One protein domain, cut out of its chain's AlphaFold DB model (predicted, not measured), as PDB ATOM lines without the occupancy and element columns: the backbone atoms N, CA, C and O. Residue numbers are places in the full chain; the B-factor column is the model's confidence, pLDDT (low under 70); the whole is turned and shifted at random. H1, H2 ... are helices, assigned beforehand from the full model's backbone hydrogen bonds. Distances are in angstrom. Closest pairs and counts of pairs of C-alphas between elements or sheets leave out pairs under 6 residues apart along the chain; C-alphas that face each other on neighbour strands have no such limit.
ATOM      1  N   SER A  43     171.221 169.195 119.286       90.25
ATOM      2  CA  SER A  43     170.604 170.188 118.399       90.25
ATOM      3  C   SER A  43     171.637 171.034 117.650       90.25
ATOM      4  O   SER A  43     171.390 171.408 116.504       90.25
ATOM      5  N   CYS A  44     172.822 171.271 118.217       90.44
ATOM      6  CA  CYS A  44     173.893 172.007 117.541       90.44
ATOM      7  C   CYS A  44     174.525 171.196 116.403       90.44
ATOM      8  O   CYS A  44     174.850 171.759 115.358       90.44
ATOM      9  N   THR A  45     174.584 169.866 116.525       86.44
ATOM     10  CA  THR A  45     174.919 168.989 115.393       86.44
ATOM     11  C   THR A  45     173.861 169.082 114.290       86.44
ATOM     12  O   THR A  45     174.197 169.130 113.110       86.44
ATOM     13  N   ALA A  46     172.572 169.145 114.639       86.88
ATOM     14  CA  ALA A  46     171.509 169.311 113.644       86.88
ATOM     15  C   ALA A  46     171.569 170.681 112.940       86.88
ATOM     16  O   ALA A  46     171.332 170.750 111.732       86.88
ATOM     17  N   TYR A  47     171.912 171.747 113.670       91.62
ATOM     18  CA  TYR A  47     172.146 173.079 113.106       91.62
ATOM     19  C   TYR A  47     173.319 173.074 112.127       91.62
ATOM     20  O   TYR A  47     173.169 173.513 110.988       91.62
ATOM     21  N   GLN A  48     174.443 172.478 112.516       89.81
ATOM     22  CA  GLN A  48     175.585 172.297 111.632       89.81
ATOM     23  C   GLN A  48     175.225 171.575 110.330       89.81
ATOM     24  O   GLN A  48     175.606 172.024 109.250       89.81
ATOM     25  N   LYS A  49     174.498 170.454 110.417       86.62
ATOM     26  CA  LYS A  49     174.084 169.700 109.225       86.62
ATOM     27  C   LYS A  49     173.255 170.580 108.279       86.62
ATOM     28  O   LYS A  49     173.492 170.555 107.077       86.62
ATOM     29  N   ALA A  50     172.344 171.396 108.818       89.50
ATOM     30  CA  ALA A  50     171.550 172.340 108.026       89.50
ATOM     31  C   ALA A  50     172.417 173.431 107.369       89.50
ATOM     32  O   ALA A  50     172.209 173.758 106.203       89.50
ATOM     33  N   VAL A  51     173.414 173.960 108.084       91.94
ATOM     34  CA  VAL A  51     174.384 174.928 107.543       91.94
ATOM     35  C   VAL A  51     175.180 174.314 106.395       91.94
ATOM     36  O   VAL A  51     175.246 174.901 105.320       91.94
ATOM     37  N   PHE A  52     175.734 173.115 106.579       88.94
ATOM     38  CA  PHE A  52     176.489 172.437 105.526       88.94
ATOM     39  C   PHE A  52     175.639 172.111 104.302       88.94
ATOM     40  O   PHE A  52     176.110 172.271 103.180       88.94
ATOM     41  N   GLN A  53     174.382 171.727 104.494       86.94
ATOM     42  CA  GLN A  53     173.447 171.574 103.385       86.94
ATOM     43  C   GLN A  53     173.228 172.902 102.642       86.94
ATOM     44  O   GLN A  53     173.257 172.930 101.417       86.94
ATOM     45  N   ALA A  54     173.060 174.013 103.365       88.38
ATOM     46  CA  ALA A  54     172.836 175.327 102.768       88.38
ATOM     47  C   ALA A  54     174.042 175.845 101.965       88.38
ATOM     48  O   ALA A  54     173.870 176.334 100.850       88.38
ATOM     49  N   ILE A  55     175.262 175.741 102.500       88.19
ATOM     50  CA  ILE A  55     176.465 176.288 101.843       88.19
ATOM     51  C   ILE A  55     176.929 175.452 100.646       88.19
ATOM     52  O   ILE A  55     177.579 175.985  99.754       88.19
ATOM     53  N   ASN A  56     176.621 174.152 100.623       86.88
ATOM     54  CA  ASN A  56     176.960 173.279  99.495       86.88
ATOM     55  C   ASN A  56     175.855 173.253  98.431       86.88
ATOM     56  O   ASN A  56     176.006 172.619  97.393       86.88
ATOM     57  N   CYS A  57     174.742 173.945  98.672       86.38
ATOM     58  CA  CYS A  57     173.648 174.035  97.728       86.38
ATOM     59  C   CYS A  57     173.871 175.188  96.744       86.38
ATOM     60  O   CYS A  57     173.779 176.372  97.095       86.38
ATOM     61  N   ASP A  58     174.113 174.846  95.479       86.75
ATOM     62  CA  ASP A  58     174.352 175.824  94.413       86.75
ATOM     63  C   ASP A  58     173.143 176.731  94.137       86.75
ATOM     64  O   ASP A  58     173.320 177.871  93.704       86.75
ATOM     65  N   ALA A  59     171.929 176.260  94.451       88.62
ATOM     66  CA  ALA A  59     170.684 177.013  94.302       88.62
ATOM     67  C   ALA A  59     170.513 178.154  95.326       88.62
ATOM     68  O   ALA A  59     169.668 179.026  95.127       88.62
ATOM     69  N   VAL A  60     171.299 178.173  96.409       86.88
ATOM     70  CA  VAL A  60     171.317 179.284  97.375       86.88
ATOM     71  C   VAL A  60     172.220 180.392  96.842       86.88
ATOM     72  O   VAL A  60     173.334 180.137  96.405       86.88
ATOM     73  N   GLU A  61     171.790 181.649  96.893       90.38
ATOM     74  CA  GLU A  61     172.648 182.764  96.478       90.38
ATOM     75  C   GLU A  61     173.939 182.826  97.311       90.38
ATOM     76  O   GLU A  61     173.913 182.640  98.530       90.38
ATOM     77  N   GLN A  62     175.075 183.143  96.676       88.31
ATOM     78  CA  GLN A  62     176.381 183.154  97.348       88.31
ATOM     79  C   GLN A  62     176.391 184.020  98.614       88.31
ATOM     80  O   GLN A  62     176.834 183.554  99.657       88.31
ATOM     81  N   GLY A  63     175.819 185.229  98.561       91.69
ATOM     82  CA  GLY A  63     175.740 186.101  99.736       91.69
ATOM     83  C   GLY A  63     174.973 185.471 100.903       91.69
ATOM     84  O   GLY A  63     175.357 185.644 102.055       91.69
ATOM     85  N   LYS A  64     173.938 184.668 100.626       91.06
ATOM     86  CA  LYS A  64     173.192 183.940 101.662       91.06
ATOM     87  C   LYS A  64     173.971 182.765 102.233       91.06
ATOM     88  O   LYS A  64     173.931 182.561 103.444       91.06
ATOM     89  N   ARG A  65     174.724 182.039 101.405       91.00
ATOM     90  CA  ARG A  65     175.654 181.008 101.893       91.00
ATOM     91  C   ARG A  65     176.704 181.608 102.829       91.00
ATOM     92  O   ARG A  65     176.931 181.067 103.910       91.00
ATOM     93  N   ASP A  66     177.268 182.752 102.452       92.94
ATOM     94  CA  ASP A  66     178.280 183.459 103.241       92.94
ATOM     95  C   ASP A  66     177.709 183.973 104.577       92.94
ATOM     96  O   ASP A  66     178.340 183.807 105.625       92.94
ATOM     97  N   GLU A  67     176.495 184.539 104.568       93.44
ATOM     98  CA  GLU A  67     175.769 184.949 105.782       93.44
ATOM     99  C   GLU A  67     175.559 183.761 106.740       93.44
ATOM    100  O   GLU A  67     175.894 183.855 107.925       93.44
ATOM    101  N   ILE A  68     175.053 182.631 106.231       93.00
ATOM    102  CA  ILE A  68     174.780 181.419 107.023       93.00
ATOM    103  C   ILE A  68     176.077 180.847 107.613       93.00
ATOM    104  O   ILE A  68     176.140 180.563 108.813       93.00
ATOM    105  N   GLN A  69     177.131 180.717 106.801       92.06
ATOM    106  CA  GLN A  69     178.429 180.215 107.257       92.06
ATOM    107  C   GLN A  69     179.037 181.118 108.336       92.06
ATOM    108  O   GLN A  69     179.563 180.628 109.339       92.06
ATOM    109  N   THR A  70     178.963 182.437 108.147       93.88
ATOM    110  CA  THR A  70     179.495 183.418 109.101       93.88
ATOM    111  C   THR A  70     178.756 183.349 110.434       93.88
ATOM    112  O   THR A  70     179.395 183.329 111.490       93.88
ATOM    113  N   ALA A  71     177.424 183.257 110.403       91.88
ATOM    114  CA  ALA A  71     176.609 183.123 111.606       91.88
ATOM    115  C   ALA A  71     176.941 181.837 112.382       91.88
ATOM    116  O   ALA A  71     177.116 181.883 113.602       91.88
ATOM    117  N   TYR A  72     177.093 180.706 111.684       92.50
ATOM    118  CA  TYR A  72     177.493 179.442 112.305       92.50
ATOM    119  C   TYR A  72     178.891 179.514 112.930       92.50
ATOM    120  O   TYR A  72     179.066 179.117 114.081       92.50
ATOM    121  N   ASN A  73     179.874 180.065 112.212       91.12
ATOM    122  CA  ASN A  73     181.241 180.198 112.720       91.12
ATOM    123  C   ASN A  73     181.289 181.060 113.987       91.12
ATOM    124  O   ASN A  73     181.918 180.670 114.965       91.12
ATOM    125  N   SER A  74     180.577 182.189 113.995       91.50
ATOM    126  CA  SER A  74     180.483 183.069 115.167       91.50
ATOM    127  C   SER A  74     179.894 182.346 116.387       91.50
ATOM    128  O   SER A  74     180.449 182.410 117.485       91.50
ATOM    129  N   ALA A  75     178.809 181.586 116.194       90.06
ATOM    130  CA  ALA A  75     178.208 180.792 117.263       90.06
ATOM    131  C   ALA A  75     179.159 179.687 117.763       90.06
ATOM    132  O   ALA A  75     179.356 179.556 118.972       90.06
ATOM    133  N   SER A  76     179.806 178.954 116.850       88.00
ATOM    134  CA  SER A  76     180.767 177.891 117.177       88.00
ATOM    135  C   SER A  76     181.950 178.407 118.000       88.00
ATOM    136  O   SER A  76     182.313 177.786 119.000       88.00
ATOM    137  N   GLU A  77     182.507 179.574 117.664       89.06
ATOM    138  CA  GLU A  77     183.567 180.199 118.469       89.06
ATOM    139  C   GLU A  77     183.108 180.496 119.903       89.06
ATOM    140  O   GLU A  77     183.849 180.240 120.854       89.06
ATOM    141  N   SER A  78     181.866 180.962 120.084       86.94
ATOM    142  CA  SER A  78     181.313 181.194 121.425       86.94
ATOM    143  C   SER A  78     181.174 179.903 122.237       86.94
ATOM    144  O   SER A  78     181.402 179.910 123.445       86.94
ATOM    145  N   TRP A  79     180.861 178.778 121.585       87.44
ATOM    146  CA  TRP A  79     180.776 177.480 122.254       87.44
ATOM    147  C   TRP A  79     182.167 176.959 122.631       87.44
ATOM    148  O   TRP A  79     182.366 176.479 123.740       87.44
ATOM    149  N   LYS A  80     183.167 177.095 121.758       84.81
ATOM    150  CA  LYS A  80     184.551 176.690 122.076       84.81
ATOM    151  C   LYS A  80     185.146 177.455 123.251       84.81
ATOM    152  O   LYS A  80     185.955 176.903 123.995       84.81
ATOM    153  N   ALA A  81     184.803 178.735 123.368       87.50
ATOM    154  CA  ALA A  81     185.297 179.588 124.438       87.50
ATOM    155  C   ALA A  81     184.727 179.195 125.812       87.50
ATOM    156  O   ALA A  81     185.360 179.470 126.833       87.50
ATOM    157  N   GLU A  82     183.564 178.540 125.836       85.88
ATOM    158  CA  GLU A  82     182.882 178.121 127.053       85.88
ATOM    159  C   GLU A  82     183.502 176.844 127.631       85.88
ATOM    160  O   GLU A  82     183.533 175.786 126.990       85.88
ATOM    161  N   LYS A  83     183.996 176.949 128.868       83.94
ATOM    162  CA  LYS A  83     184.689 175.859 129.572       83.94
ATOM    163  C   LYS A  83     183.818 175.196 130.630       83.94
ATOM    164  O   LYS A  83     184.016 174.012 130.890       83.94
ATOM    165  N   ASP A  84     182.855 175.932 131.181       86.50
ATOM    166  CA  ASP A  84     182.077 175.531 132.354       86.50
ATOM    167  C   ASP A  84     180.574 175.791 132.129       86.50
ATOM    168  O   ASP A  84     179.904 176.428 132.941       86.50
ATOM    169  N   ALA A  85     180.029 175.302 131.007       87.00
ATOM    170  CA  ALA A  85     178.608 175.439 130.689       87.00
ATOM    171  C   ALA A  85     177.732 174.737 131.743       87.00
ATOM    172  O   ALA A  85     177.749 173.509 131.872       87.00
ATOM    173  N   ASP A  86     176.938 175.514 132.478       92.06
ATOM    174  CA  ASP A  86     175.947 174.975 133.406       92.06
ATOM    175  C   ASP A  86     174.666 174.509 132.686       92.06
ATOM    176  O   ASP A  86     174.494 174.669 131.477       92.06
ATOM    177  N   ALA A  87     173.735 173.908 133.433       93.56
ATOM    178  CA  ALA A  87     172.501 173.370 132.859       93.56
ATOM    179  C   ALA A  87     171.617 174.441 132.194       93.56
ATOM    180  O   ALA A  87     170.963 174.149 131.191       93.56
ATOM    181  N   ALA A  88     171.595 175.666 132.725       94.00
ATOM    182  CA  ALA A  88     170.818 176.755 132.139       94.00
ATOM    183  C   ALA A  88     171.447 177.208 130.818       94.00
ATOM    184  O   ALA A  88     170.741 177.396 129.826       94.00
ATOM    185  N   ARG A  89     172.779 177.297 130.779       92.56
ATOM    186  CA  ARG A  89     173.534 177.619 129.573       92.56
ATOM    187  C   ARG A  89     173.375 176.554 128.496       92.56
ATOM    188  O   ARG A  89     173.169 176.891 127.333       92.56
ATOM    189  N   ILE A  90     173.435 175.277 128.870       93.06
ATOM    190  CA  ILE A  90     173.212 174.160 127.942       93.06
ATOM    191  C   ILE A  90     171.812 174.249 127.322       93.06
ATOM    192  O   ILE A  90     171.674 174.064 126.114       93.06
ATOM    193  N   GLU A  91     170.786 174.570 128.113       95.25
ATOM    194  CA  GLU A  91     169.418 174.723 127.607       95.25
ATOM    195  C   GLU A  91     169.265 175.949 126.690       95.25
ATOM    196  O   GLU A  91     168.647 175.851 125.630       95.25
ATOM    197  N   GLU A  92     169.883 177.081 127.028       92.81
ATOM    198  CA  GLU A  92     169.905 178.268 126.160       92.81
ATOM    199  C   GLU A  92     170.556 177.954 124.803       92.81
ATOM    200  O   GLU A  92     170.003 178.265 123.742       92.81
ATOM    201  N   VAL A  93     171.707 177.276 124.823       92.31
ATOM    202  CA  VAL A  93     172.412 176.839 123.611       92.31
ATOM    203  C   VAL A  93     171.555 175.849 122.816       92.31
ATOM    204  O   VAL A  93     171.477 175.954 121.593       92.31
ATOM    205  N   ASN A  94     170.849 174.935 123.485       93.88
ATOM    206  CA  ASN A  94     169.950 173.974 122.847       93.88
ATOM    207  C   ASN A  94     168.804 174.663 122.086       93.88
ATOM    208  O   ASN A  94     168.524 174.326 120.928       93.88
ATOM    209  N   GLN A  95     168.163 175.648 122.715       95.12
ATOM    210  CA  GLN A  95     167.085 176.428 122.105       95.12
ATOM    211  C   GLN A  95     167.600 177.272 120.937       95.12
ATOM    212  O   GLN A  95     166.983 177.286 119.867       95.12
ATOM    213  N   SER A  96     168.759 177.916 121.108       93.81
ATOM    214  CA  SER A  96     169.411 178.694 120.053       93.81
ATOM    215  C   SER A  96     169.731 177.826 118.834       93.81
ATOM    216  O   SER A  96     169.275 178.136 117.735       93.81
ATOM    217  N   CYS A  97     170.409 176.690 119.024       92.88
ATOM    218  CA  CYS A  97     170.736 175.760 117.943       92.88
ATOM    219  C   CYS A  97     169.480 175.229 117.232       92.88
ATOM    220  O   CYS A  97     169.462 175.138 116.005       92.88
ATOM    221  N   THR A  98     168.410 174.922 117.972       93.19
ATOM    222  CA  THR A  98     167.137 174.464 117.386       93.19
ATOM    223  C   THR A  98     166.511 175.534 116.491       93.19
ATOM    224  O   THR A  98     166.207 175.261 115.328       93.19
ATOM    225  N   SER A  99     166.380 176.760 117.004       93.81
ATOM    226  CA  SER A  99     165.813 177.894 116.266       93.81
ATOM    227  C   SER A  99     166.647 178.244 115.028       93.81
ATOM    228  O   SER A  99     166.110 178.428 113.935       93.81
ATOM    229  N   SER A 100     167.977 178.249 115.148       93.62
ATOM    230  CA  SER A 100     168.868 178.510 114.014       93.62
ATOM    231  C   SER A 100     168.815 177.406 112.956       93.62
ATOM    232  O   SER A 100     168.805 177.714 111.765       93.62
ATOM    233  N   ALA A 101     168.715 176.131 113.351       91.31
ATOM    234  CA  ALA A 101     168.532 175.030 112.404       91.31
ATOM    235  C   ALA A 101     167.234 175.184 111.596       91.31
ATOM    236  O   ALA A 101     167.232 174.981 110.382       91.31
ATOM    237  N   GLU A 102     166.137 175.555 112.253       92.25
ATOM    238  CA  GLU A 102     164.853 175.819 111.597       92.25
ATOM    239  C   GLU A 102     164.919 177.042 110.676       92.25
ATOM    240  O   GLU A 102     164.435 176.989 109.544       92.25
ATOM    241  N   SER A 103     165.576 178.115 111.120       92.06
ATOM    242  CA  SER A 103     165.777 179.322 110.321       92.06
ATOM    243  C   SER A 103     166.562 179.033 109.040       92.06
ATOM    244  O   SER A 103     166.119 179.430 107.964       92.06
ATOM    245  N   VAL A 104     167.660 178.270 109.118       92.25
ATOM    246  CA  VAL A 104     168.436 177.871 107.929       92.25
ATOM    247  C   VAL A 104     167.595 177.015 106.987       92.25
ATOM    248  O   VAL A 104     167.554 177.300 105.792       92.25
ATOM    249  N   ARG A 105     166.872 176.013 107.505       88.88
ATOM    250  CA  ARG A 105     165.974 175.178 106.684       88.88
ATOM    251  C   ARG A 105     164.886 176.002 105.999       88.88
ATOM    252  O   ARG A 105     164.590 175.765 104.837       88.88
ATOM    253  N   THR A 106     164.320 176.984 106.692       88.94
ATOM    254  CA  THR A 106     163.303 177.882 106.129       88.94
ATOM    255  C   THR A 106     163.896 178.793 105.058       88.94
ATOM    256  O   THR A 106     163.275 178.996 104.018       88.94
ATOM    257  N   ALA A 107     165.104 179.315 105.285       84.56
ATOM    258  CA  ALA A 107     165.793 180.192 104.344       84.56
ATOM    259  C   ALA A 107     166.157 179.482 103.033       84.56
ATOM    260  O   ALA A 107     166.082 180.099 101.973       84.56
ATOM    261  N   ILE A 108     166.529 178.200 103.095       83.94
ATOM    262  CA  ILE A 108     166.833 177.405 101.896       83.94
ATOM    263  C   ILE A 108     165.594 176.716 101.305       83.94
ATOM    264  O   ILE A 108     165.603 176.360 100.129       83.94
ATOM    265  N   GLY A 109     164.521 176.548 102.084       82.50
ATOM    266  CA  GLY A 109     163.272 175.925 101.650       82.50
ATOM    267  C   GLY A 109     163.491 174.571 100.969       82.50
ATOM    268  O   GLY A 109     164.328 173.773 101.393       82.50
TER     269      GLY A 109
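AT A GLANCE: This is residues 43 to 109 of the 117 residues of an uncharacterized protein of Deltaproteobacteria bacterium (UniProt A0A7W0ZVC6). Look for three helices in an up-and-down bundle, a rod in which each helix runs against the one before it in the chain. The longest, H3, and H2 run side by side in opposite ways, their lines only 10 degrees from parallel, and the shorter H1 packs on both, the three making a triangle in cross-section. The first residues of H3, 87 to 92, stick out at one end with Asp 86. The printed part has 67 residues with three named helices, in the order H1, H2, H3, and no named strand; the class is all helix. It is compact, with a radius of gyration of the C-alphas of 12.5 A, and spans 39 by 19 by 13 A.

IN THESE COORDINATES: Find C-alpha 87 at (172.501, 173.370, 132.859); from there H3, residues 87 to 109, runs 32.6 A to C-alpha 109 at (163.272, 175.925, 101.650). H2, residues 62 to 81, is 28.7 A long. H1, residues 43 to 55, begins at C-alpha 43 at (170.604, 170.188, 118.399) and is 18.6 A long.

HOW THE PARTS SIT: Start at H3, which touches H1 at a shallow tilt of 26 degrees, the same way; their closest C-alphas, of Tyr 47 and Ala 101, are 4.2 A apart. H1 and H2 form a helical hairpin: they touch, opposite ways at a shallow tilt of 28 degrees, with the closest C-alphas, of Ile 55 and Arg 65, 4.8 A apart. H2 touches H1 with residues 65 to 72 alone. H2 and H3 are close but not clearly touching; the closest C-alphas, of Ile 68 and Val 104, are 7.3 A apart. Their shallow tilt is 10 degrees, opposite ways. In H1, H2 and H3 every O i to N i+4 pair is within hydrogen-bond range.

THE WHOLE: Look at Ala 59 and Asp 84 for the two C-alphas farthest apart, 39.7 A. The link from H2 to H3 is tight and that from H1 to H2 is short. The printed part has no cut, its mean pLDDT is 90.0, and no printed residue is under 70.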